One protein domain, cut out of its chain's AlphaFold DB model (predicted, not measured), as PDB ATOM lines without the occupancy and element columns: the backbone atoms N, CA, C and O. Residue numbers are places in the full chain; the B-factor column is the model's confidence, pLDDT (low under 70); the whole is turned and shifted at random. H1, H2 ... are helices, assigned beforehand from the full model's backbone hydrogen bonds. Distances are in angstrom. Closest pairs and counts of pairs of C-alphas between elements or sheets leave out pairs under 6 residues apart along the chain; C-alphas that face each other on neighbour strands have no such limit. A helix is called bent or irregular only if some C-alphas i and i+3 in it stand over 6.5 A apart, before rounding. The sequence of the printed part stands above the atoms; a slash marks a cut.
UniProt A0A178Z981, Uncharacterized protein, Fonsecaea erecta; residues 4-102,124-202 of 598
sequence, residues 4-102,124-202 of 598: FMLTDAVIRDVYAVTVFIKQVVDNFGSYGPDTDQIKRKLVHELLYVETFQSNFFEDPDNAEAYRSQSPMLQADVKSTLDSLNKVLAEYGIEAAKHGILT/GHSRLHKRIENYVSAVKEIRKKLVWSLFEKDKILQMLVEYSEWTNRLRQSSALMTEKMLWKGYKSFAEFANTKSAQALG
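What this domain is: This is residues 4 to 102 and 124 to 202 of the 598 residues of an uncharacterized protein of Fonsecaea erecta (UniProt A0A178Z981). Four long helices, H1, H2, H4 and H9, run side by side as an up-and-down bundle, each running against the one before it; H1 touches H2 and H4, and H9 touches the same two, closing a ring. H6 packs on H1 outside this ring, short H5 crosses H1, H7 and H8 lie at one end, H3 at the other, and the last stretch comes back to H2 with H11. The printed part has 178 residues with eleven named helices, H1 to H11 in order, and no named strand: its class is all helix. It is compact, with a radius of gyration of the C-alphas of 16.8 A and spans of 50 by 34 by 27 A.

How they stand to each other: Begin with the hubs, H1, residues 4 to 28, and H2, residues 32 to 58: this helical hairpin touches, opposite ways at a shallow tilt of 25 degrees, with C-alphas of Lys 22 and Leu 42 closest at 6.2 A. H3, residues 60 to 67, touches H2 only at the corner, Phe 57 to Ala 63, C-alphas 4.8 A apart. Residues 4 to 14 of H1 touch H4, residues 71 to 87, the same way at a shallow 28 degrees; closest are C-alphas of Thr 7 and Lys 78, 5.4 A. Residues 13 to 21 of H1 touch H5, residues 89 to 97, about perpendicular at 77 degrees; closest are C-alphas of Val 17 and Gly 92, 5.6 A. Residues 16 to 27 of H1 touch H6, residues 124 to 138, the same way at a shallow tilt of 32 degrees, only just short of steep; closest are C-alphas of Gln 23 and Glu 133, 6.2 A. H7, residues 142 to 145, and H8, residues 148 to 151, touch no helix. H9, residues 153 to 177, touches H4, opposite ways at a shallow 9 degrees, C-alphas of Leu 84 and Trp 166 closest at 5.7 A. Its residues 156 to 167 touch H2, the same way at a shallow 31 degrees, C-alphas of Glu 45 and Ser 164 closest at 7.0 A. H10, residues 189 to 193, is near H11, residues 196 to 201, which touches H2, about perpendicular at 83 degrees, C-alphas of Tyr 48 and Ala 200 closest at 5.5 A. Every O i to N i+4 pair is within hydrogen-bond range in H1, H3, H4, H5, H6, H9, H10 and H11; H2 has 20 of 23, and H7 and H8 are too short for one.

Where its parts are: Find C-alpha 4 at (210.572, 241.742, 185.535), where H1 begins its 36.0 A. H2 spans 38.1 A and is irregular: C-alphas 33 and 36 are 7.3 A apart. H4 spans 24.4 A, H6 20.8 A, and H9 35.9 A, ending at C-alpha 177, (198.705, 234.812, 181.536). H11 ends at C-alpha 201, (204.261, 228.271, 173.403).

The domain as a whole: The two C-alphas farthest apart, Lys 144 and Lys 187, are 51.9 A apart. Residues 103 to 123 are cut out, with 14.9 A between C-alphas 102 and 124; the H9 to H10 link is long. Mean pLDDT of the printed part is 87.4, under 70 at residues 102, 124, 138 to 141, 180 and 182 to 188.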
ATOM      1  N   PHE A   4     210.455 241.805 186.989       92.69
ATOM      2  CA  PHE A   4     210.572 241.742 185.535       92.69
ATOM      3  C   PHE A   4     212.032 241.697 185.068       92.69
ATOM      4  O   PHE A   4     212.409 240.783 184.344       92.69
ATOM      5  N   MET A   5     212.862 242.657 185.496       91.12
ATOM      6  CA  MET A   5     214.247 242.790 185.022       91.12
ATOM      7  C   MET A   5     215.098 241.586 185.428       91.12
ATOM      8  O   MET A   5     215.906 241.103 184.643       91.12
ATOM      9  N   LEU A   6     214.881 241.071 186.642       93.19
ATOM     10  CA  LEU A   6     215.528 239.839 187.093       93.19
ATOM     11  C   LEU A   6     215.091 238.632 186.257       93.19
ATOM     12  O   LEU A   6     215.897 237.757 185.974       93.19
ATOM     13  N   THR A   7     213.817 238.577 185.873       95.19
ATOM     14  CA  THR A   7     213.271 237.469 185.080       95.19
ATOM     15  C   THR A   7     213.773 237.523 183.633       95.19
ATOM     16  O   THR A   7     214.148 236.482 183.098       95.19
ATOM     17  N   ASP A   8     213.853 238.719 183.032       93.75
ATOM     18  CA  ASP A   8     214.439 238.939 181.699       93.75
ATOM     19  C   ASP A   8     215.922 238.537 181.660       93.75
ATOM     20  O   ASP A   8     216.356 237.834 180.749       93.75
ATOM     21  N   ALA A   9     216.699 238.910 182.681       92.75
ATOM     22  CA  ALA A   9     218.100 238.502 182.786       92.75
ATOM     23  C   ALA A   9     218.246 236.969 182.839       92.75
ATOM     24  O   ALA A   9     219.001 236.387 182.064       92.75
ATOM     25  N   VAL A  10     217.457 236.294 183.682       95.62
ATOM     26  CA  VAL A  10     217.527 234.829 183.813       95.62
ATOM     27  C   VAL A  10     217.150 234.125 182.507       95.62
ATOM     28  O   VAL A  10     217.811 233.159 182.129       95.62
ATOM     29  N   ILE A  11     216.116 234.578 181.787       95.50
ATOM     30  CA  ILE A  11     215.747 233.929 180.520       95.50
ATOM     31  C   ILE A  11     216.768 234.188 179.402       95.50
ATOM     32  O   ILE A  11     216.988 233.291 178.587       95.50
ATOM     33  N   ARG A  12     217.441 235.351 179.391       93.19
ATOM     34  CA  ARG A  12     218.580 235.618 178.493       93.19
ATOM     35  C   ARG A  12     219.707 234.616 178.721       93.19
ATOM     36  O   ARG A  12     220.208 234.052 177.746       93.19
ATOM     37  N   ASP A  13     220.047 234.352 179.981       93.44
ATOM     38  CA  ASP A  13     221.064 233.363 180.346       93.44
ATOM     39  C   ASP A  13     220.652 231.959 179.906       93.44
ATOM     40  O   ASP A  13     221.408 231.286 179.203       93.44
ATOM     41  N   VAL A  14     219.423 231.539 180.232       96.06
ATOM     42  CA  VAL A  14     218.882 230.242 179.796       96.06
ATOM     43  C   VAL A  14     218.962 230.111 178.274       96.06
ATOM     44  O   VAL A  14     219.471 229.110 177.776       96.06
ATOM     45  N   TYR A  15     218.515 231.118 177.518       95.12
ATOM     46  CA  TYR A  15     218.600 231.104 176.058       95.12
ATOM     47  C   TYR A  15     220.051 230.953 175.576       95.12
ATOM     48  O   TYR A  15     220.340 230.075 174.760       95.12
ATOM     49  N   ALA A  16     220.973 231.772 176.088       92.81
ATOM     50  CA  ALA A  16     222.374 231.767 175.676       92.81
ATOM     51  C   ALA A  16     223.057 230.417 175.954       92.81
ATOM     52  O   ALA A  16     223.727 229.868 175.073       92.81
ATOM     53  N   VAL A  17     222.843 229.849 177.146       95.31
ATOM     54  CA  VAL A  17     223.392 228.541 177.523       95.31
ATOM     55  C   VAL A  17     222.789 227.427 176.669       95.31
ATOM     56  O   VAL A  17     223.525 226.572 176.174       95.31
ATOM     57  N   THR A  18     221.483 227.452 176.399       95.81
ATOM     58  CA  THR A  18     220.838 226.456 175.529       95.81
ATOM     59  C   THR A  18     221.363 226.521 174.094       95.81
ATOM     60  O   THR A  18     221.614 225.475 173.488       95.81
ATOM     61  N   VAL A  19     221.594 227.722 173.547       94.44
ATOM     62  CA  VAL A  19     222.246 227.881 172.235       94.44
ATOM     63  C   VAL A  19     223.652 227.283 172.260       94.44
ATOM     64  O   VAL A  19     223.997 226.532 171.350       94.44
ATOM     65  N   PHE A  20     224.448 227.561 173.297       93.56
ATOM     66  CA  PHE A  20     225.786 226.983 173.441       93.56
ATOM     67  C   PHE A  20     225.758 225.450 173.455       93.56
ATOM     68  O   PHE A  20     226.448 224.824 172.649       93.56
ATOM     69  N   ILE A  21     224.918 224.845 174.302       94.56
ATOM     70  CA  ILE A  21     224.779 223.383 174.390       94.56
ATOM     71  C   ILE A  21     224.398 222.803 173.031       94.56
ATOM     72  O   ILE A  21     225.035 221.858 172.562       94.56
ATOM     73  N   LYS A  22     223.392 223.391 172.372       94.56
ATOM     74  CA  LYS A  22     222.951 222.960 171.044       94.56
ATOM     75  C   LYS A  22     224.100 223.001 170.038       94.56
ATOM     76  O   LYS A  22     224.302 222.023 169.328       94.56
ATOM     77  N   GLN A  23     224.862 224.092 169.989       91.75
ATOM     78  CA  GLN A  23     225.972 224.236 169.044       91.75
ATOM     79  C   GLN A  23     227.089 223.214 169.303       91.75
ATOM     80  O   GLN A  23     227.629 222.642 168.356       91.75
ATOM     81  N   VAL A  24     227.409 222.920 170.566       91.62
ATOM     82  CA  VAL A  24     228.380 221.869 170.914       91.62
ATOM     83  C   VAL A  24     227.877 220.488 170.484       91.62
ATOM     84  O   VAL A  24     228.614 219.726 169.856       91.62
ATOM     85  N   VAL A  25     226.612 220.173 170.772       92.31
ATOM     86  CA  VAL A  25     225.978 218.901 170.398       92.31
ATOM     87  C   VAL A  25     225.882 218.738 168.879       92.31
ATOM     88  O   VAL A  25     226.116 217.647 168.359       92.31
ATOM     89  N   ASP A  26     225.576 219.802 168.142       90.94
ATOM     90  CA  ASP A  26     225.460 219.747 166.686       90.94
ATOM     91  C   ASP A  26     226.802 219.473 166.010       90.94
ATOM     92  O   ASP A  26     226.859 218.619 165.120       90.94
ATOM     93  N   ASN A  27     227.864 220.138 166.473       86.56
ATOM     94  CA  ASN A  27     229.202 220.052 165.888       86.56
ATOM     95  C   ASN A  27     230.004 218.827 166.349       86.56
ATOM     96  O   ASN A  27     230.815 218.302 165.585       86.56
ATOM     97  N   PHE A  28     229.814 218.379 167.592       85.44
ATOM     98  CA  PHE A  28     230.683 217.369 168.205       85.44
ATOM     99  C   PHE A  28     229.939 216.197 168.855       85.44
ATOM    100  O   PHE A  28     230.568 215.186 169.170       85.44
ATOM    101  N   GLY A  29     228.627 216.311 169.067       81.88
ATOM    102  CA  GLY A  29     227.823 215.283 169.721       81.88
ATOM    103  C   GLY A  29     227.635 214.046 168.844       81.88
ATOM    104  O   GLY A  29     227.064 214.121 167.755       81.88
ATOM    105  N   SER A  30     228.075 212.893 169.349       85.94
ATOM    106  CA  SER A  30     227.838 211.576 168.754       85.94
ATOM    107  C   SER A  30     227.361 210.614 169.838       85.94
ATOM    108  O   SER A  30     228.153 210.129 170.643       85.94
ATOM    109  N   TYR A  31     226.060 210.326 169.845       91.44
ATOM    110  CA  TYR A  31     225.370 209.572 170.900       91.44
ATOM    111  C   TYR A  31     224.821 208.229 170.407       91.44
ATOM    112  O   TYR A  31     223.914 207.653 171.008       91.44
ATOM    113  N   GLY A  32     225.344 207.735 169.282       91.44
ATOM    114  CA  GLY A  32     224.813 206.553 168.610       91.44
ATOM    115  C   GLY A  32     223.360 206.783 168.161       91.44
ATOM    116  O   GLY A  32     223.086 207.834 167.566       91.44
ATOM    117  N   PRO A  33     222.426 205.852 168.435       91.81
ATOM    118  CA  PRO A  33     221.049 205.919 167.933       91.81
ATOM    119  C   PRO A  33     220.235 207.103 168.485       91.81
ATOM    120  O   PRO A  33     219.270 207.523 167.853       91.81
ATOM    121  N   ASP A  34     220.631 207.678 169.624       92.31
ATOM    122  CA  ASP A  34     219.887 208.764 170.280       92.31
ATOM    123  C   ASP A  34     220.259 210.162 169.761       92.31
ATOM    124  O   ASP A  34     219.616 211.148 170.124       92.31
ATOM    125  N   THR A  35     221.278 210.267 168.898       92.56
ATOM    126  CA  THR A  35     221.824 211.553 168.423       92.56
ATOM    127  C   THR A  35     220.739 212.453 167.838       92.56
ATOM    128  O   THR A  35     220.597 213.608 168.243       92.56
ATOM    129  N   ASP A  36     219.917 211.918 166.937       92.25
ATOM    130  CA  ASP A  36     218.863 212.698 166.291       92.25
ATOM    131  C   ASP A  36     217.745 213.085 167.264       92.25
ATOM    132  O   ASP A  36     217.157 214.161 167.148       92.25
ATOM    133  N   GLN A  37     217.433 212.221 168.235       92.69
ATOM    134  CA  GLN A  37     216.428 212.516 169.254       92.69
ATOM    135  C   GLN A  37     216.889 213.656 170.164       92.69
ATOM    136  O   GLN A  37     216.110 214.577 170.411       92.69
ATOM    137  N   ILE A  38     218.144 213.618 170.619       94.94
ATOM    138  CA  ILE A  38     218.758 214.666 171.442       94.94
ATOM    139  C   ILE A  38     218.747 216.000 170.689       94.94
ATOM    140  O   ILE A  38     218.237 216.992 171.213       94.94
ATOM    141  N   LYS A  39     219.223 216.020 169.435       94.88
ATOM    142  CA  LYS A  39     219.251 217.233 168.601       94.88
ATOM    143  C   LYS A  39     217.856 217.819 168.391       94.88
ATOM    144  O   LYS A  39     217.648 219.012 168.606       94.88
ATOM    145  N   ARG A  40     216.868 216.986 168.041       93.81
ATOM    146  CA  ARG A  40     215.472 217.434 167.885       93.81
ATOM    147  C   ARG A  40     214.897 218.000 169.181       93.81
ATOM    148  O   ARG A  40     214.195 219.007 169.135       93.81
ATOM    149  N   LYS A  41     215.187 217.372 170.323       93.38
ATOM    150  CA  LYS A  41     214.684 217.827 171.621       93.38
ATOM    151  C   LYS A  41     215.303 219.171 172.020       93.38
ATOM    152  O   LYS A  41     214.560 220.066 172.399       93.38
ATOM    153  N   LEU A  42     216.609 219.365 171.824       95.38
ATOM    154  CA  LEU A  42     217.266 220.666 172.028       95.38
ATOM    155  C   LEU A  42     216.668 221.767 171.146       95.38
ATOM    156  O   LEU A  42     216.414 222.863 171.631       95.38
ATOM    157  N   VAL A  43     216.401 221.479 169.867       94.62
ATOM    158  CA  VAL A  43     215.736 222.435 168.961       94.62
ATOM    159  C   VAL A  43     214.342 222.803 169.470       94.62
ATOM    160  O   VAL A  43     213.988 223.978 169.478       94.62
ATOM    161  N   HIS A  44     213.560 221.814 169.906       92.62
ATOM    162  CA  HIS A  44     212.220 222.032 170.448       92.62
ATOM    163  C   HIS A  44     212.237 222.914 171.708       92.62
ATOM    164  O   HIS A  44     211.474 223.875 171.798       92.62
ATOM    165  N   GLU A  45     213.120 222.610 172.660       93.62
ATOM    166  CA  GLU A  45     213.246 223.364 173.910       93.62
ATOM    167  C   GLU A  45     213.791 224.785 173.692       93.62
ATOM    168  O   GLU A  45     213.293 225.741 174.292       93.62
ATOM    169  N   LEU A  46     214.765 224.948 172.790       94.25
ATOM    170  CA  LEU A  46     215.296 226.259 172.422       94.25
ATOM    171  C   LEU A  46     214.220 227.129 171.766       94.25
ATOM    172  O   LEU A  46     214.063 228.286 172.147       94.25
ATOM    173  N   LEU A  47     213.451 226.561 170.830       93.50
ATOM    174  CA  LEU A  47     212.357 227.268 170.167       93.50
ATOM    175  C   LEU A  47     211.327 227.776 171.181       93.50
ATOM    176  O   LEU A  47     210.828 228.891 171.034       93.50
ATOM    177  N   TYR A  48     211.013 226.984 172.209       93.25
ATOM    178  CA  TYR A  48     210.117 227.424 173.271       93.25
ATOM    179  C   TYR A  48     210.677 228.632 174.027       93.25
ATOM    180  O   TYR A  48     209.982 229.640 174.124       93.25
ATOM    181  N   VAL A  49     211.913 228.549 174.532       94.81
ATOM    182  CA  VAL A  49     212.522 229.630 175.329       94.81
ATOM    183  C   VAL A  49     212.688 230.906 174.506       94.81
ATOM    184  O   VAL A  49     212.320 231.977 174.978       94.81
ATOM    185  N   GLU A  50     213.146 230.792 173.258       93.31
ATOM    186  CA  GLU A  50     213.230 231.915 172.318       93.31
ATOM    187  C   GLU A  50     211.862 232.566 172.092       93.31
ATOM    188  O   GLU A  50     211.709 233.786 172.165       93.31
ATOM    189  N   THR A  51     210.834 231.748 171.848       91.69
ATOM    190  CA  THR A  51     209.481 232.263 171.630       91.69
ATOM    191  C   THR A  51     208.941 232.917 172.900       91.69
ATOM    192  O   THR A  51     208.334 233.980 172.821       91.69
ATOM    193  N   PHE A  52     209.171 232.328 174.073       92.62
ATOM    194  CA  PHE A  52     208.728 232.878 175.354       92.62
ATOM    195  C   PHE A  52     209.397 234.225 175.633       92.62
ATOM    196  O   PHE A  52     208.705 235.197 175.918       92.62
ATOM    197  N   GLN A  53     210.717 234.313 175.482       92.75
ATOM    198  CA  GLN A  53     211.457 235.552 175.691       92.75
ATOM    199  C   GLN A  53     211.011 236.655 174.725       92.75
ATOM    200  O   GLN A  53     210.618 237.742 175.153       92.75
ATOM    201  N   SER A  54     211.010 236.356 173.425       88.81
ATOM    202  CA  SER A  54     210.642 237.327 172.391       88.81
ATOM    203  C   SER A  54     209.200 237.818 172.524       88.81
ATOM    204  O   SER A  54     208.927 238.986 172.253       88.81
ATOM    205  N   ASN A  55     208.274 236.954 172.957       86.56
ATOM    206  CA  ASN A  55     206.883 237.351 173.144       86.56
ATOM    207  C   ASN A  55     206.662 238.095 174.455       86.56
ATOM    208  O   ASN A  55     205.947 239.078 174.422       86.56
ATOM    209  N   PHE A  56     207.222 237.663 175.588       87.88
ATOM    210  CA  PHE A  56     206.852 238.218 176.900       87.88
ATOM    211  C   PHE A  56     207.804 239.295 177.438       87.88
ATOM    212  O   PHE A  56     207.418 240.011 178.359       87.88
ATOM    213  N   PHE A  57     209.024 239.419 176.903       89.38
ATOM    214  CA  PHE A  57     210.045 240.324 177.454       89.38
ATOM    215  C   PHE A  57     210.628 241.305 176.434       89.38
ATOM    216  O   PHE A  57     210.890 242.451 176.794       89.38
ATOM    217  N   GLU A  58     210.817 240.894 175.176       87.94
ATOM    218  CA  GLU A  58     211.376 241.784 174.143       87.94
ATOM    219  C   GLU A  58     210.319 242.651 173.447       87.94
ATOM    220  O   GLU A  58     210.626 243.748 172.978       87.94
ATOM    221  N   ASP A  59     209.082 242.161 173.348       84.69
ATOM    222  CA  ASP A  59     207.979 242.912 172.762       84.69
ATOM    223  C   ASP A  59     207.427 243.941 173.765       84.69
ATOM    224  O   ASP A  59     206.963 243.535 174.830       84.69
ATOM    225  N   PRO A  60     207.449 245.256 173.470       84.88
ATOM    226  CA  PRO A  60     207.087 246.279 174.452       84.88
ATOM    227  C   PRO A  60     205.656 246.157 174.988       84.88
ATOM    228  O   PRO A  60     205.445 246.317 176.191       84.88
ATOM    229  N   ASP A  61     204.689 245.845 174.118       82.62
ATOM    230  CA  ASP A  61     203.271 245.769 174.484       82.62
ATOM    231  C   ASP A  61     203.009 244.549 175.378       82.62
ATOM    232  O   ASP A  61     202.396 244.653 176.444       82.62
ATOM    233  N   ASN A  62     203.533 243.386 174.988       84.50
ATOM    234  CA  ASN A  62     203.435 242.182 175.808       84.50
ATOM    235  C   ASN A  62     204.262 242.266 177.098       84.50
ATOM    236  O   ASN A  62     203.868 241.690 178.110       84.50
ATOM    237  N   ALA A  63     205.398 242.963 177.095       88.31
ATOM    238  CA  ALA A  63     206.223 243.135 178.284       88.31
ATOM    239  C   ALA A  63     205.514 244.015 179.325       88.31
ATOM    240  O   ALA A  63     205.600 243.746 180.528       88.31
ATOM    241  N   GLU A  64     204.773 245.034 178.890       87.00
ATOM    242  CA  GLU A  64     203.892 245.801 179.774       87.00
ATOM    243  C   GLU A  64     202.722 244.939 180.274       87.00
ATOM    244  O   GLU A  64     202.434 244.897 181.473       87.00
ATOM    245  N   ALA A  65     202.115 244.143 179.388       85.25
ATOM    246  CA  ALA A  65     201.089 243.179 179.775       85.25
ATOM    247  C   ALA A  65     201.604 242.153 180.804       85.25
ATOM    248  O   ALA A  65     200.878 241.802 181.740       85.25
ATOM    249  N   TYR A  66     202.858 241.706 180.693       88.94
ATOM    250  CA  TYR A  66     203.514 240.850 181.681       88.94
ATOM    251  C   TYR A  66     203.709 241.572 183.024       88.94
ATOM    252  O   TYR A  66     203.403 241.007 184.074       88.94
ATOM    253  N   ARG A  67     204.159 242.834 183.024       90.38
ATOM    254  CA  ARG A  67     204.306 243.632 184.260       90.38
ATOM    255  C   ARG A  67     202.982 243.847 184.987       90.38
ATOM    256  O   ARG A  67     202.968 243.931 186.212       90.38
ATOM    257  N   SER A  68     201.877 243.888 184.245       88.69
ATOM    258  CA  SER A  68     200.521 244.018 184.796       88.69
ATOM    259  C   SER A  68     199.953 242.721 185.405       88.69
ATOM    260  O   SER A  68     198.870 242.731 186.006       88.69
ATOM    261  N   GLN A  69     200.647 241.585 185.247       89.94
ATOM    262  CA  GLN A  69     200.233 240.320 185.858       89.94
ATOM    263  C   GLN A  69     200.335 240.393 187.379       89.94
ATOM    264  O   GLN A  69     201.101 241.181 187.933       89.94
ATOM    265  N   SER A  70     199.605 239.517 188.067       90.31
ATOM    266  CA  SER A  70     199.724 239.417 189.520       90.31
ATOM    267  C   SER A  70     201.180 239.160 189.958       90.31
ATOM    268  O   SER A  70     201.849 238.314 189.351       90.31
ATOM    269  N   PRO A  71     201.647 239.779 191.064       91.06
ATOM    270  CA  PRO A  71     202.941 239.469 191.670       91.06
ATOM    271  C   PRO A  71     203.166 237.972 191.919       91.06
ATOM    272  O   PRO A  71     204.289 237.492 191.795       91.06
ATOM    273  N   MET A  72     202.109 237.211 192.229       91.81
ATOM    274  CA  MET A  72     202.217 235.767 192.469       91.81
ATOM    275  C   MET A  72     202.516 234.989 191.187       91.81
ATOM    276  O   MET A  72     203.312 234.054 191.211       91.81
ATOM    277  N   LEU A  73     201.917 235.390 190.062       92.75
ATOM    278  CA  LEU A  73     202.186 234.770 188.766       92.75
ATOM    279  C   LEU A  73     203.582 235.142 188.255       92.75
ATOM    280  O   LEU A  73     204.308 234.268 187.784       92.75
ATOM    281  N   GLN A  74     203.990 236.405 188.412       94.06
ATOM    282  CA  GLN A  74     205.354 236.835 188.087       94.06
ATOM    283  C   GLN A  74     206.390 236.051 188.911       94.06
ATOM    284  O   GLN A  74     207.381 235.566 188.365       94.06
ATOM    285  N   ALA A  75     206.132 235.848 190.208       93.62
ATOM    286  CA  ALA A  75     206.991 235.047 191.076       93.62
ATOM    287  C   ALA A  75     207.038 233.557 190.679       93.62
ATOM    288  O   ALA A  75     208.119 232.972 190.711       93.62
ATOM    289  N   ASP A  76     205.918 232.942 190.274       94.50
ATOM    290  CA  ASP A  76     205.898 231.545 189.796       94.50
ATOM    291  C   ASP A  76     206.686 231.382 188.486       94.50
ATOM    292  O   ASP A  76     207.482 230.447 188.358       94.50
ATOM    293  N   VAL A  77     206.545 232.321 187.541       95.94
ATOM    294  CA  VAL A  77     207.343 232.342 186.301       95.94
ATOM    295  C   VAL A  77     208.828 232.495 186.618       95.94
ATOM    296  O   VAL A  77     209.634 231.697 186.140       95.94
ATOM    297  N   LYS A  78     209.192 233.465 187.468       96.06
ATOM    298  CA  LYS A  78     210.585 233.677 187.869       96.06
ATOM    299  C   LYS A  78     211.163 232.443 188.555       96.06
ATOM    300  O   LYS A  78     212.220 231.973 188.159       96.06
ATOM    301  N   SER A  79     210.467 231.886 189.547       96.19
ATOM    302  CA  SER A  79     210.933 230.693 190.262       96.19
ATOM    303  C   SER A  79     211.111 229.502 189.323       96.19
ATOM    304  O   SER A  79     212.017 228.698 189.521       96.19
ATOM    305  N   THR A  80     210.253 229.376 188.310       96.62
ATOM    306  CA  THR A  80     210.369 228.324 187.299       96.62
ATOM    307  C   THR A  80     211.608 228.528 186.424       96.62
ATOM    308  O   THR A  80     212.356 227.577 186.198       96.62
ATOM    309  N   LEU A  81     211.859 229.759 185.968       97.75
ATOM    310  CA  LEU A  81     213.054 230.106 185.195       97.75
ATOM    311  C   LEU A  81     214.339 229.962 186.018       97.75
ATOM    312  O   LEU A  81     215.325 229.450 185.500       97.75
ATOM    313  N   ASP A  82     214.324 230.326 187.302       97.56
ATOM    314  CA  ASP A  82     215.456 230.119 188.211       97.56
ATOM    315  C   ASP A  82     215.783 228.623 188.343       97.56
ATOM    316  O   ASP A  82     216.952 228.240 188.326       97.56
ATOM    317  N   SER A  83     214.768 227.758 188.462       97.69
ATOM    318  CA  SER A  83     214.970 226.305 188.503       97.69
ATOM    319  C   SER A  83     215.501 225.753 187.182       97.69
ATOM    320  O   SER A  83     216.425 224.944 187.196       97.69
ATOM    321  N   LEU A  84     214.990 226.233 186.045       97.62
ATOM    322  CA  LEU A  84     215.529 225.882 184.730       97.62
ATOM    323  C   LEU A  84     216.992 226.325 184.585       97.62
ATOM    324  O   LEU A  84     217.829 225.558 184.121       97.62
ATOM    325  N   ASN A  85     217.330 227.530 185.041       97.19
ATOM    326  CA  ASN A  85     218.700 228.028 185.005       97.19
ATOM    327  C   ASN A  85     219.634 227.199 185.905       97.19
ATOM    328  O   ASN A  85     220.775 226.931 185.537       97.19
ATOM    329  N   LYS A  86     219.145 226.709 187.055       97.75
ATOM    330  CA  LYS A  86     219.903 225.785 187.920       97.75
ATOM    331  C   LYS A  86     220.229 224.465 187.225       97.75
ATOM    332  O   LYS A  86     221.354 223.995 187.368       97.75
ATOM    333  N   VAL A  87     219.300 223.902 186.446       97.31
ATOM    334  CA  VAL A  87     219.557 222.701 185.619       97.31
ATOM    335  C   VAL A  87     220.708 222.946 184.634       97.31
ATOM    336  O   VAL A  87     221.487 222.044 184.334       97.31
ATOM    337  N   LEU A  88     220.852 224.184 184.162       97.38
ATOM    338  CA  LEU A  88     221.879 224.590 183.207       97.38
ATOM    339  C   LEU A  88     223.170 225.117 183.851       97.38
ATOM    340  O   LEU A  88     224.095 225.462 183.119       97.38
ATOM    341  N   ALA A  89     223.279 225.169 185.182       96.38
ATOM    342  CA  ALA A  89     224.348 225.900 185.869       96.38
ATOM    343  C   ALA A  89     225.766 225.436 185.486       96.38
ATOM    344  O   ALA A  89     226.632 226.267 185.211       96.38
ATOM    345  N   GLU A  90     226.010 224.123 185.410       96.00
ATOM    346  CA  GLU A  90     227.322 223.577 185.019       96.00
ATOM    347  C   GLU A  90     227.680 223.933 183.565       96.00
ATOM    348  O   GLU A  90     228.820 224.305 183.271       96.00
ATOM    349  N   TYR A  91     226.695 223.897 182.663       95.69
ATOM    350  CA  TYR A  91     226.866 224.334 181.277       95.69
ATOM    351  C   TYR A  91     227.052 225.848 181.172       95.69
ATOM    352  O   TYR A  91     227.812 226.300 180.321       95.69
ATOM    353  N   GLY A  92     226.398 226.627 182.036       93.31
ATOM    354  CA  GLY A  92     226.563 228.075 182.124       93.31
ATOM    355  C   GLY A  92     227.975 228.462 182.550       93.31
ATOM    356  O   GLY A  92     228.606 229.288 181.895       93.31
ATOM    357  N   ILE A  93     228.530 227.796 183.568       92.44
ATOM    358  CA  ILE A  93     229.937 227.969 183.966       92.44
ATOM    359  C   ILE A  93     230.865 227.649 182.792       92.44
ATOM    360  O   ILE A  93     231.816 228.387 182.533       92.44
ATOM    361  N   GLU A  94     230.595 226.563 182.066       91.50
ATOM    362  CA  GLU A  94     231.390 226.203 180.897       91.50
ATOM    363  C   GLU A  94     231.273 227.253 179.782       91.50
ATOM    364  O   GLU A  94     232.291 227.707 179.271       91.50
ATOM    365  N   ALA A  95     230.065 227.720 179.461       89.06
ATOM    366  CA  ALA A  95     229.830 228.776 178.478       89.06
ATOM    367  C   ALA A  95     230.530 230.097 178.859       89.06
ATOM    368  O   ALA A  95     231.093 230.778 177.996       89.06
ATOM    369  N   ALA A  96     230.545 230.449 180.148       88.38
ATOM    370  CA  ALA A  96     231.201 231.651 180.663       88.38
ATOM    371  C   ALA A  96     232.724 231.628 180.462       88.38
ATOM    372  O   ALA A  96     233.291 232.646 180.061       88.38
ATOM    373  N   LYS A  97     233.393 230.475 180.641       87.12
ATOM    374  CA  LYS A  97     234.842 230.326 180.354       87.12
ATOM    375  C   LYS A  97     235.203 230.686 178.911       87.12
ATOM    376  O   LYS A  97     236.350 231.024 178.626       87.12
ATOM    377  N   HIS A  98     234.225 230.600 178.017       82.25
ATOM    378  CA  HIS A  98     234.354 230.853 176.590       82.25
ATOM    379  C   HIS A  98     233.798 232.226 176.163       82.25
ATOM    380  O   HIS A  98     233.713 232.501 174.969       82.25
ATOM    381  N   GLY A  99     233.429 233.103 177.109       78.12
ATOM    382  CA  GLY A  99     232.963 234.470 176.827       78.12
ATOM    383  C   GLY A  99     231.551 234.557 176.233       78.12
ATOM    384  O   GLY A  99     231.209 235.538 175.579       78.12
ATOM    385  N   ILE A 100     230.724 233.520 176.408       77.56
ATOM    386  CA  ILE A 100     229.361 233.486 175.849       77.56
ATOM    387  C   ILE A 100     228.365 234.269 176.720       77.56
ATOM    388  O   ILE A 100     227.424 234.850 176.178       77.56
ATOM    389  N   LEU A 101     228.604 234.312 178.035       73.44
ATOM    390  CA  LEU A 101     227.751 234.953 179.050       73.44
ATOM    391  C   LEU A 101     228.276 236.311 179.549       73.44
ATOM    392  O   LEU A 101     227.734 236.860 180.498       73.44
ATOM    393  N   THR A 102     229.345 236.857 178.962       57.50
ATOM    394  CA  THR A 102     229.863 238.164 179.391       57.50
ATOM    395  C   THR A 102     228.955 239.283 178.881       57.50
ATOM    396  O   THR A 102     228.772 239.440 177.668       57.50
ATOM    397  N   GLY A 124     218.564 240.666 167.849       61.81
ATOM    398  CA  GLY A 124     219.313 240.275 169.054       61.81
ATOM    399  C   GLY A 124     219.607 238.776 169.096       61.81
ATOM    400  O   GLY A 124     220.765 238.376 168.983       61.81
ATOM    401  N   HIS A 125     218.557 237.948 169.125       73.81
ATOM    402  CA  HIS A 125     218.666 236.486 169.055       73.81
ATOM    403  C   HIS A 125     219.468 236.005 167.839       73.81
ATOM    404  O   HIS A 125     220.405 235.228 167.993       73.81
ATOM    405  N   SER A 126     219.200 236.531 166.634       72.38
ATOM    406  CA  SER A 126     219.957 236.153 165.430       72.38
ATOM    407  C   SER A 126     221.448 236.509 165.521       72.38
ATOM    408  O   SER A 126     222.292 235.741 165.057       72.38
ATOM    409  N   ARG A 127     221.799 237.653 166.126       78.06
ATOM    410  CA  ARG A 127     223.197 238.055 166.347       78.06
ATOM    411  C   ARG A 127     223.875 237.182 167.393       78.06
ATOM    412  O   ARG A 127     224.983 236.725 167.135       78.06
ATOM    413  N   LEU A 128     223.225 236.935 168.530       78.50
ATOM    414  CA  LEU A 128     223.762 236.088 169.594       78.50
ATOM    415  C   LEU A 128     223.947 234.648 169.108       78.50
ATOM    416  O   LEU A 128     225.021 234.081 169.283       78.50
ATOM    417  N   HIS A 129     222.947 234.098 168.415       82.69
ATOM    418  CA  HIS A 129     223.018 232.771 167.814       82.69
ATOM    419  C   HIS A 129     224.204 232.659 166.858       82.69
ATOM    420  O   HIS A 129     225.040 231.781 167.034       82.69
ATOM    421  N   LYS A 130     224.335 233.601 165.912       82.12
ATOM    422  CA  LYS A 130     225.475 233.653 164.985       82.12
ATOM    423  C   LYS A 130     226.806 233.834 165.704       82.12
ATOM    424  O   LYS A 130     227.796 233.250 165.287       82.12
ATOM    425  N   ARG A 131     226.860 234.638 166.771       82.94
ATOM    426  CA  ARG A 131     228.077 234.842 167.567       82.94
ATOM    427  C   ARG A 131     228.534 233.528 168.195       82.94
ATOM    428  O   ARG A 131     229.699 233.171 168.046       82.94
ATOM    429  N   ILE A 132     227.620 232.800 168.837       81.44
ATOM    430  CA  ILE A 132     227.910 231.507 169.469       81.44
ATOM    431  C   ILE A 132     228.245 230.451 168.409       81.44
ATOM    432  O   ILE A 132     229.228 229.738 168.555       81.44
ATOM    433  N   GLU A 133     227.482 230.378 167.320       82.62
ATOM    434  CA  GLU A 133     227.726 229.455 166.205       82.62
ATOM    435  C   GLU A 133     229.104 229.679 165.569       82.62
ATOM    436  O   GLU A 133     229.888 228.736 165.451       82.62
ATOM    437  N   ASN A 134     229.431 230.928 165.218       80.88
ATOM    438  CA  ASN A 134     230.733 231.295 164.664       80.88
ATOM    439  C   ASN A 134     231.858 230.932 165.631       80.88
ATOM    440  O   ASN A 134     232.870 230.379 165.211       80.88
ATOM    441  N   TYR A 135     231.679 231.216 166.920       80.56
ATOM    442  CA  TYR A 135     232.660 230.892 167.946       80.56
ATOM    443  C   TYR A 135     232.880 229.374 168.069       80.56
ATOM    444  O   TYR A 135     234.010 228.902 167.945       80.56
ATOM    445  N   VAL A 136     231.809 228.591 168.224       80.69
ATOM    446  CA  VAL A 136     231.887 227.126 168.362       80.69
ATOM    447  C   VAL A 136     232.480 226.470 167.112       80.69
ATOM    448  O   VAL A 136     233.296 225.554 167.223       80.69
ATOM    449  N   SER A 137     232.126 226.968 165.926       74.88
ATOM    450  CA  SER A 137     232.574 226.413 164.643       74.88
ATOM    451  C   SER A 137     234.014 226.805 164.293       74.88
ATOM    452  O   SER A 137     234.751 226.012 163.706       74.88
ATOM    453  N   ALA A 138     234.443 228.022 164.647       68.19
ATOM    454  CA  ALA A 138     235.775 228.530 164.317       68.19
ATOM    455  C   ALA A 138     236.865 228.023 165.273       68.19
ATOM    456  O   ALA A 138     238.037 227.940 164.894       68.19
ATOM    457  N   VAL A 139     236.511 227.666 166.509       67.44
ATOM    458  CA  VAL A 139     237.502 227.375 167.547       67.44
ATOM    459  C   VAL A 139     237.636 225.867 167.760       67.44
ATOM    460  O   VAL A 139     237.050 225.270 168.662       67.44
ATOM    461  N   LYS A 140     238.525 225.242 166.974       64.81
ATOM    462  CA  LYS A 140     238.942 223.832 167.164       64.81
ATOM    463  C   LYS A 140     239.448 223.535 168.587       64.81
ATOM    464  O   LYS A 140     239.391 222.391 169.029       64.81
ATOM    465  N   GLU A 141     239.930 224.553 169.299       67.62
ATOM    466  CA  GLU A 141     240.408 224.457 170.683       67.62
ATOM    467  C   GLU A 141     239.289 224.322 171.725       67.62
ATOM    468  O   GLU A 141     239.544 223.741 172.779       67.62
ATOM    469  N   ILE A 142     238.047 224.747 171.439       72.94
ATOM    470  CA  ILE A 142     236.905 224.491 172.338       72.94
ATOM    471  C   ILE A 142     236.776 222.994 172.540       72.94
ATOM    472  O   ILE A 142     236.699 222.536 173.673       72.94
ATOM    473  N   ARG A 143     236.878 222.211 171.456       75.75
ATOM    474  CA  ARG A 143     236.810 220.751 171.534       75.75
ATOM    475  C   ARG A 143     237.835 220.171 172.520       75.75
ATOM    476  O   ARG A 143     237.558 219.162 173.154       75.75
ATOM    477  N   LYS A 144     239.019 220.778 172.651       78.00
ATOM    478  CA  LYS A 144     240.068 220.300 173.567       78.00
ATOM    479  C   LYS A 144     239.882 220.785 175.006       78.00
ATOM    480  O   LYS A 144     240.322 220.100 175.919       78.00
ATOM    481  N   LYS A 145     239.278 221.959 175.197       82.06
ATOM    482  CA  LYS A 145     239.117 222.611 176.508       82.06
ATOM    483  C   LYS A 145     237.757 222.366 177.162       82.06
ATOM    484  O   LYS A 145     237.598 222.696 178.331       82.06
ATOM    485  N   LEU A 146     236.809 221.796 176.420       85.50
ATOM    486  CA  LEU A 146     235.474 221.478 176.902       85.50
ATOM    487  C   LEU A 146     235.518 220.400 177.988       85.50
ATOM    488  O   LEU A 146     236.187 219.372 177.846       85.50
ATOM    489  N   VAL A 147     234.724 220.593 179.035       89.06
ATOM    490  CA  VAL A 147     234.446 219.551 180.025       89.06
ATOM    491  C   VAL A 147     233.485 218.519 179.417       89.06
ATOM    492  O   VAL A 147     232.268 218.619 179.547       89.06
ATOM    493  N   TRP A 148     234.035 217.518 178.719       89.00
ATOM    494  CA  TRP A 148     233.254 216.502 177.995       89.00
ATOM    495  C   TRP A 148     232.329 215.663 178.868       89.00
ATOM    496  O   TRP A 148     231.311 215.203 178.361       89.00
ATOM    497  N   SER A 149     232.624 215.517 180.160       90.88
ATOM    498  CA  SER A 149     231.742 214.808 181.092       90.88
ATOM    499  C   SER A 149     230.349 215.441 181.179       90.88
ATOM    500  O   SER A 149     229.379 214.739 181.431       90.88
ATOM    501  N   LEU A 150     230.212 216.749 180.910       91.94
ATOM    502  CA  LEU A 150     228.908 217.423 180.813       91.94
ATOM    503  C   LEU A 150     228.129 217.017 179.559       91.94
ATOM    504  O   LEU A 150     226.904 217.077 179.530       91.94
ATOM    505  N   PHE A 151     228.829 216.622 178.503       94.31
ATOM    506  CA  PHE A 151     228.247 216.310 177.201       94.31
ATOM    507  C   PHE A 151     228.155 214.811 176.949       94.31
ATOM    508  O   PHE A 151     227.874 214.412 175.821       94.31
ATOM    509  N   GLU A 152     228.372 213.983 177.972       93.81
ATOM    510  CA  GLU A 152     228.092 212.554 177.923       93.81
ATOM    511  C   GLU A 152     226.596 212.297 177.721       93.81
ATOM    512  O   GLU A 152     225.737 213.085 178.132       93.81
ATOM    513  N   LYS A 153     226.282 211.168 177.078       93.81
ATOM    514  CA  LYS A 153     224.915 210.805 176.691       93.81
ATOM    515  C   LYS A 153     223.938 210.899 177.868       93.81
ATOM    516  O   LYS A 153     222.906 211.553 177.745       93.81
ATOM    517  N   ASP A 154     224.271 210.274 178.994       93.38
ATOM    518  CA  ASP A 154     223.367 210.179 180.143       93.38
ATOM    519  C   ASP A 154     223.145 211.545 180.803       93.38
ATOM    520  O   ASP A 154     222.013 211.884 181.144       93.38
ATOM    521  N   LYS A 155     224.192 212.378 180.879       95.19
ATOM    522  CA  LYS A 155     224.107 213.754 181.390       95.19
ATOM    523  C   LYS A 155     223.223 214.640 180.518       95.19
ATOM    524  O   LYS A 155     222.354 215.330 181.045       95.19
ATOM    525  N   ILE A 156     223.379 214.581 179.194       95.62
ATOM    526  CA  ILE A 156     222.541 215.348 178.260       95.62
ATOM    527  C   ILE A 156     221.086 214.878 178.309       95.62
ATOM    528  O   ILE A 156     220.174 215.704 178.313       95.62
ATOM    529  N   LEU A 157     220.847 213.565 178.357       94.56
ATOM    530  CA  LEU A 157     219.493 213.023 178.453       94.56
ATOM    531  C   LEU A 157     218.819 213.420 179.768       94.56
ATOM    532  O   LEU A 157     217.665 213.847 179.732       94.56
ATOM    533  N   GLN A 158     219.531 213.333 180.895       95.12
ATOM    534  CA  GLN A 158     219.036 213.777 182.196       95.12
ATOM    535  C   GLN A 158     218.714 215.277 182.177       95.12
ATOM    536  O   GLN A 158     217.586 215.659 182.490       95.12
ATOM    537  N   MET A 159     219.655 216.112 181.722       96.81
ATOM    538  CA  MET A 159     219.449 217.556 181.593       96.81
ATOM    539  C   MET A 159     218.209 217.858 180.750       96.81
ATOM    540  O   MET A 159     217.369 218.646 181.163       96.81
ATOM    541  N   LEU A 160     218.026 217.183 179.612       96.06
ATOM    542  CA  LEU A 160     216.855 217.375 178.756       96.06
ATOM    543  C   LEU A 160     215.537 216.925 179.398       96.06
ATOM    544  O   LEU A 160     214.478 217.409 179.000       96.06
ATOM    545  N   VAL A 161     215.548 215.950 180.307       92.88
ATOM    546  CA  VAL A 161     214.347 215.565 181.068       92.88
ATOM    547  C   VAL A 161     213.965 216.688 182.028       92.88
ATOM    548  O   VAL A 161     212.828 217.153 181.969       92.88
ATOM    549  N   GLU A 162     214.919 217.166 182.827       94.88
ATOM    550  CA  GLU A 162     214.706 218.251 183.791       94.88
ATOM    551  C   GLU A 162     214.354 219.574 183.085       94.88
ATOM    552  O   GLU A 162     213.433 220.280 183.490       94.88
ATOM    553  N   TYR A 163     215.006 219.878 181.959       96.69
ATOM    554  CA  TYR A 163     214.701 221.042 181.126       96.69
ATOM    555  C   TYR A 163     213.242 221.028 180.666       96.69
ATOM    556  O   TYR A 163     212.520 222.004 180.872       96.69
ATOM    557  N   SER A 164     212.795 219.915 180.067       93.50
ATOM    558  CA  SER A 164     211.414 219.777 179.594       93.50
ATOM    559  C   SER A 164     210.401 219.881 180.732       93.50
ATOM    560  O   SER A 164     209.293 220.367 180.526       93.50
ATOM    561  N   GLU A 165     210.746 219.421 181.935       91.81
ATOM    562  CA  GLU A 165     209.870 219.572 183.094       91.81
ATOM    563  C   GLU A 165     209.609 221.050 183.409       91.81
ATOM    564  O   GLU A 165     208.450 221.461 183.548       91.81
ATOM    565  N   TRP A 166     210.664 221.865 183.451       94.88
ATOM    566  CA  TRP A 166     210.536 223.290 183.743       94.88
ATOM    567  C   TRP A 166     209.916 224.082 182.588       94.88
ATOM    568  O   TRP A 166     209.112 224.980 182.845       94.88
ATOM    569  N   THR A 167     210.179 223.741 181.323       94.06
ATOM    570  CA  THR A 167     209.476 224.394 180.205       94.06
ATOM    571  C   THR A 167     208.002 224.025 180.152       94.06
ATOM    572  O   THR A 167     207.173 224.900 179.915       94.06
ATOM    573  N   ASN A 168     207.623 222.783 180.460       91.44
ATOM    574  CA  ASN A 168     206.211 222.412 180.569       91.44
ATOM    575  C   ASN A 168     205.523 223.134 181.739       91.44
ATOM    576  O   ASN A 168     204.384 223.590 181.605       91.44
ATOM    577  N   ARG A 169     206.228 223.350 182.857       91.50
ATOM    578  CA  ARG A 169     205.751 224.217 183.945       91.50
ATOM    579  C   ARG A 169     205.564 225.673 183.494       91.50
ATOM    580  O   ARG A 169     204.568 226.304 183.868       91.50
ATOM    581  N   LEU A 170     206.474 226.216 182.680       92.62
ATOM    582  CA  LEU A 170     206.306 227.551 182.095       92.62
ATOM    583  C   LEU A 170     205.089 227.608 181.173       92.62
ATOM    584  O   LEU A 170     204.334 228.568 181.269       92.62
ATOM    585  N   ARG A 171     204.820 226.573 180.362       91.00
ATOM    586  CA  ARG A 171     203.622 226.510 179.498       91.00
ATOM    587  C   ARG A 171     202.331 226.633 180.299       91.00
ATOM    588  O   ARG A 171     201.444 227.391 179.912       91.00
ATOM    589  N   GLN A 172     202.238 225.937 181.431       90.12
ATOM    590  CA  GLN A 172     201.090 226.058 182.337       90.12
ATOM    591  C   GLN A 172     200.949 227.489 182.873       90.12
ATOM    592  O   GLN A 172     199.856 228.046 182.878       90.12
ATOM    593  N   SER A 173     202.063 228.112 183.262       91.44
ATOM    594  CA  SER A 173     202.081 229.503 183.738       91.44
ATOM    595  C   SER A 173     201.667 230.476 182.624       91.44
ATOM    596  O   SER A 173     200.878 231.390 182.849       91.44
ATOM    597  N   SER A 174     202.105 230.231 181.385       89.75
ATOM    598  CA  SER A 174     201.677 230.978 180.200       89.75
ATOM    599  C   SER A 174     200.192 230.856 179.902       89.75
ATOM    600  O   SER A 174     199.599 231.831 179.449       89.75
ATOM    601  N   ALA A 175     199.574 229.703 180.172       88.94
ATOM    602  CA  ALA A 175     198.135 229.529 180.000       88.94
ATOM    603  C   ALA A 175     197.331 230.447 180.941       88.94
ATOM    604  O   ALA A 175     196.305 230.994 180.529       88.94
ATOM    605  N   LEU A 176     197.834 230.691 182.156       89.19
ATOM    606  CA  LEU A 176     197.230 231.618 183.123       89.19
ATOM    607  C   LEU A 176     197.389 233.090 182.716       89.19
ATOM    608  O   LEU A 176     196.501 233.895 182.973       89.19
ATOM    609  N   MET A 177     198.470 233.441 182.012       85.94
ATOM    610  CA  MET A 177     198.705 234.812 181.536       85.94
ATOM    611  C   MET A 177     197.735 235.251 180.422       85.94
ATOM    612  O   MET A 177     197.618 236.444 180.140       85.94
ATOM    613  N   THR A 178     197.038 234.311 179.771       78.31
ATOM    614  CA  THR A 178     196.315 234.557 178.509       78.31
ATOM    615  C   THR A 178     195.215 235.618 178.576       78.31
ATOM    616  O   THR A 178     194.878 236.178 177.538       78.31
ATOM    617  N   GLU A 179     194.669 235.931 179.753       72.25
ATOM    618  CA  GLU A 179     193.607 236.934 179.899       72.25
ATOM    619  C   GLU A 179     194.065 238.367 179.629       72.25
ATOM    620  O   GLU A 179     193.335 239.147 179.024       72.25
ATOM    621  N   LYS A 180     195.269 238.704 180.092       69.31
ATOM    622  CA  LYS A 180     195.785 240.079 180.136       69.31
ATOM    623  C   LYS A 180     196.811 240.369 179.032       69.31
ATOM    624  O   LYS A 180     197.328 241.476 178.975       69.31
ATOM    625  N   MET A 181     197.124 239.394 178.175       71.94
ATOM    626  CA  MET A 181     198.171 239.522 177.153       71.94
ATOM    627  C   MET A 181     197.680 240.219 175.877       71.94
ATOM    628  O   MET A 181     196.682 239.812 175.278       71.94
ATOM    629  N   LEU A 182     198.431 241.238 175.447       61.78
ATOM    630  CA  LEU A 182     198.225 242.006 174.218       61.78
ATOM    631  C   LEU A 182     199.188 241.519 173.135       61.78
ATOM    632  O   LEU A 182     200.241 242.105 172.912       61.78
ATOM    633  N   TRP A 183     198.823 240.436 172.452       64.62
ATOM    634  CA  TRP A 183     199.705 239.825 171.464       64.62
ATOM    635  C   TRP A 183     199.979 240.785 170.300       64.62
ATOM    636  O   TRP A 183     199.090 241.112 169.516       64.62
ATOM    637  N   LYS A 184     201.239 241.199 170.185       57.91
ATOM    638  CA  LYS A 184     201.825 242.039 169.137       57.91
ATOM    639  C   LYS A 184     201.116 242.025 167.780       57.91
ATOM    640  O   LYS A 184     201.188 241.052 167.033       57.91
ATOM    641  N   GLY A 185     200.513 243.157 167.415       52.44
ATOM    642  CA  GLY A 185     199.911 243.366 166.092       52.44
ATOM    643  C   GLY A 185     198.658 242.529 165.815       52.44
ATOM    644  O   GLY A 185     198.009 242.756 164.793       52.44
ATOM    645  N   TYR A 186     198.288 241.625 166.724       58.69
ATOM    646  CA  TYR A 186     197.095 240.809 166.625       58.69
ATOM    647  C   TYR A 186     195.913 241.576 167.201       58.69
ATOM    648  O   TYR A 186     195.909 242.000 168.355       58.69
ATOM    649  N   LYS A 187     194.862 241.728 166.399       58.81
ATOM    650  CA  LYS A 187     193.645 242.425 166.842       58.81
ATOM    651  C   LYS A 187     192.746 241.539 167.705       58.81
ATOM    652  O   LYS A 187     191.752 242.018 168.245       58.81
ATOM    653  N   SER A 188     193.045 240.240 167.792       66.69
ATOM    654  CA  SER A 188     192.255 239.259 168.537       66.69
ATOM    655  C   SER A 188     193.056 238.004 168.894       66.69
ATOM    656  O   SER A 188     194.030 237.654 168.225       66.69
ATOM    657  N   PHE A 189     192.565 237.250 169.882       71.19
ATOM    658  CA  PHE A 189     193.075 235.913 170.206       71.19
ATOM    659  C   PHE A 189     193.049 234.943 169.010       71.19
ATOM    660  O   PHE A 189     193.898 234.058 168.930       71.19
ATOM    661  N   ALA A 190     192.107 235.103 168.072       75.06
ATOM    662  CA  ALA A 190     191.951 234.221 166.910       75.06
ATOM    663  C   ALA A 190     193.119 234.341 165.934       75.06
ATOM    664  O   ALA A 190     193.549 233.354 165.338       75.06
ATOM    665  N   GLU A 191     193.648 235.551 165.796       78.25
ATOM    666  CA  GLU A 191     194.782 235.819 164.929       78.25
ATOM    667  C   GLU A 191     196.058 235.202 165.517       78.25
ATOM    668  O   GLU A 191     196.762 234.472 164.821       78.25
ATOM    669  N   PHE A 192     196.287 235.368 166.828       81.88
ATOM    670  CA  PHE A 192     197.429 234.763 167.517       81.88
ATOM    671  C   PHE A 192     197.362 233.227 167.546       81.88
ATOM    672  O   PHE A 192     198.368 232.565 167.287       81.88
ATOM    673  N   ALA A 193     196.188 232.636 167.801       82.31
ATOM    674  CA  ALA A 193     196.006 231.185 167.943       82.31
ATOM    675  C   ALA A 193     196.427 230.365 166.709       82.31
ATOM    676  O   ALA A 193     196.669 229.162 166.814       82.31
ATOM    677  N   ASN A 194     196.513 230.994 165.537       83.00
ATOM    678  CA  ASN A 194     196.899 230.343 164.284       83.00
ATOM    679  C   ASN A 194     198.377 230.566 163.913       83.00
ATOM    680  O   ASN A 194     198.800 230.231 162.809       83.00
ATOM    681  N   THR A 195     199.175 231.117 164.828       86.50
ATOM    682  CA  THR A 195     200.591 231.424 164.598       86.50
ATOM    683  C   THR A 195     201.511 230.289 165.043       86.50
ATOM    684  O   THR A 195     201.198 229.508 165.946       86.50
ATOM    685  N   LYS A 196     202.716 230.251 164.461       86.94
ATOM    686  CA  LYS A 196     203.797 229.373 164.933       86.94
ATOM    687  C   LYS A 196     204.220 229.700 166.369       86.94
ATOM    688  O   LYS A 196     204.594 228.786 167.091       86.94
ATOM    689  N   SER A 197     204.113 230.961 166.796       85.88
ATOM    690  CA  SER A 197     204.421 231.380 168.168       85.88
ATOM    691  C   SER A 197     203.447 230.771 169.176       85.88
ATOM    692  O   SER A 197     203.874 230.182 170.165       85.88
ATOM    693  N   ALA A 198     202.138 230.814 168.900       86.88
ATOM    694  CA  ALA A 198     201.132 230.181 169.755       86.88
ATOM    695  C   ALA A 198     201.322 228.661 169.855       86.88
ATOM    696  O   ALA A 198     201.151 228.086 170.932       86.88
ATOM    697  N   GLN A 199     201.700 228.019 168.744       88.00
ATOM    698  CA  GLN A 199     202.040 226.599 168.723       88.00
ATOM    699  C   GLN A 199     203.302 226.315 169.546       88.00
ATOM    700  O   GLN A 199     203.284 225.436 170.404       88.00
ATOM    701  N   ALA A 200     204.376 227.081 169.332       87.62
ATOM    702  CA  ALA A 200     205.636 226.925 170.049       87.62
ATOM    703  C   ALA A 200     205.453 227.114 171.556       87.62
ATOM    704  O   ALA A 200     206.016 226.330 172.311       87.62
ATOM    705  N   LEU A 201     204.610 228.057 171.994       88.94
ATOM    706  CA  LEU A 201     204.261 228.271 173.403       88.94
ATOM    707  C   LEU A 201     203.283 227.230 173.973       88.94
ATOM    708  O   LEU A 201     203.118 227.156 175.186       88.94
ATOM    709  N   GLY A 202     202.657 226.396 173.137       86.38
ATOM    710  CA  GLY A 202     201.637 225.434 173.573       86.38
ATOM    711  C   GLY A 202     200.326 226.097 174.008       86.38
ATOM    712  O   GLY A 202     199.583 225.534 174.805       86.38
TER     713      GLY A 202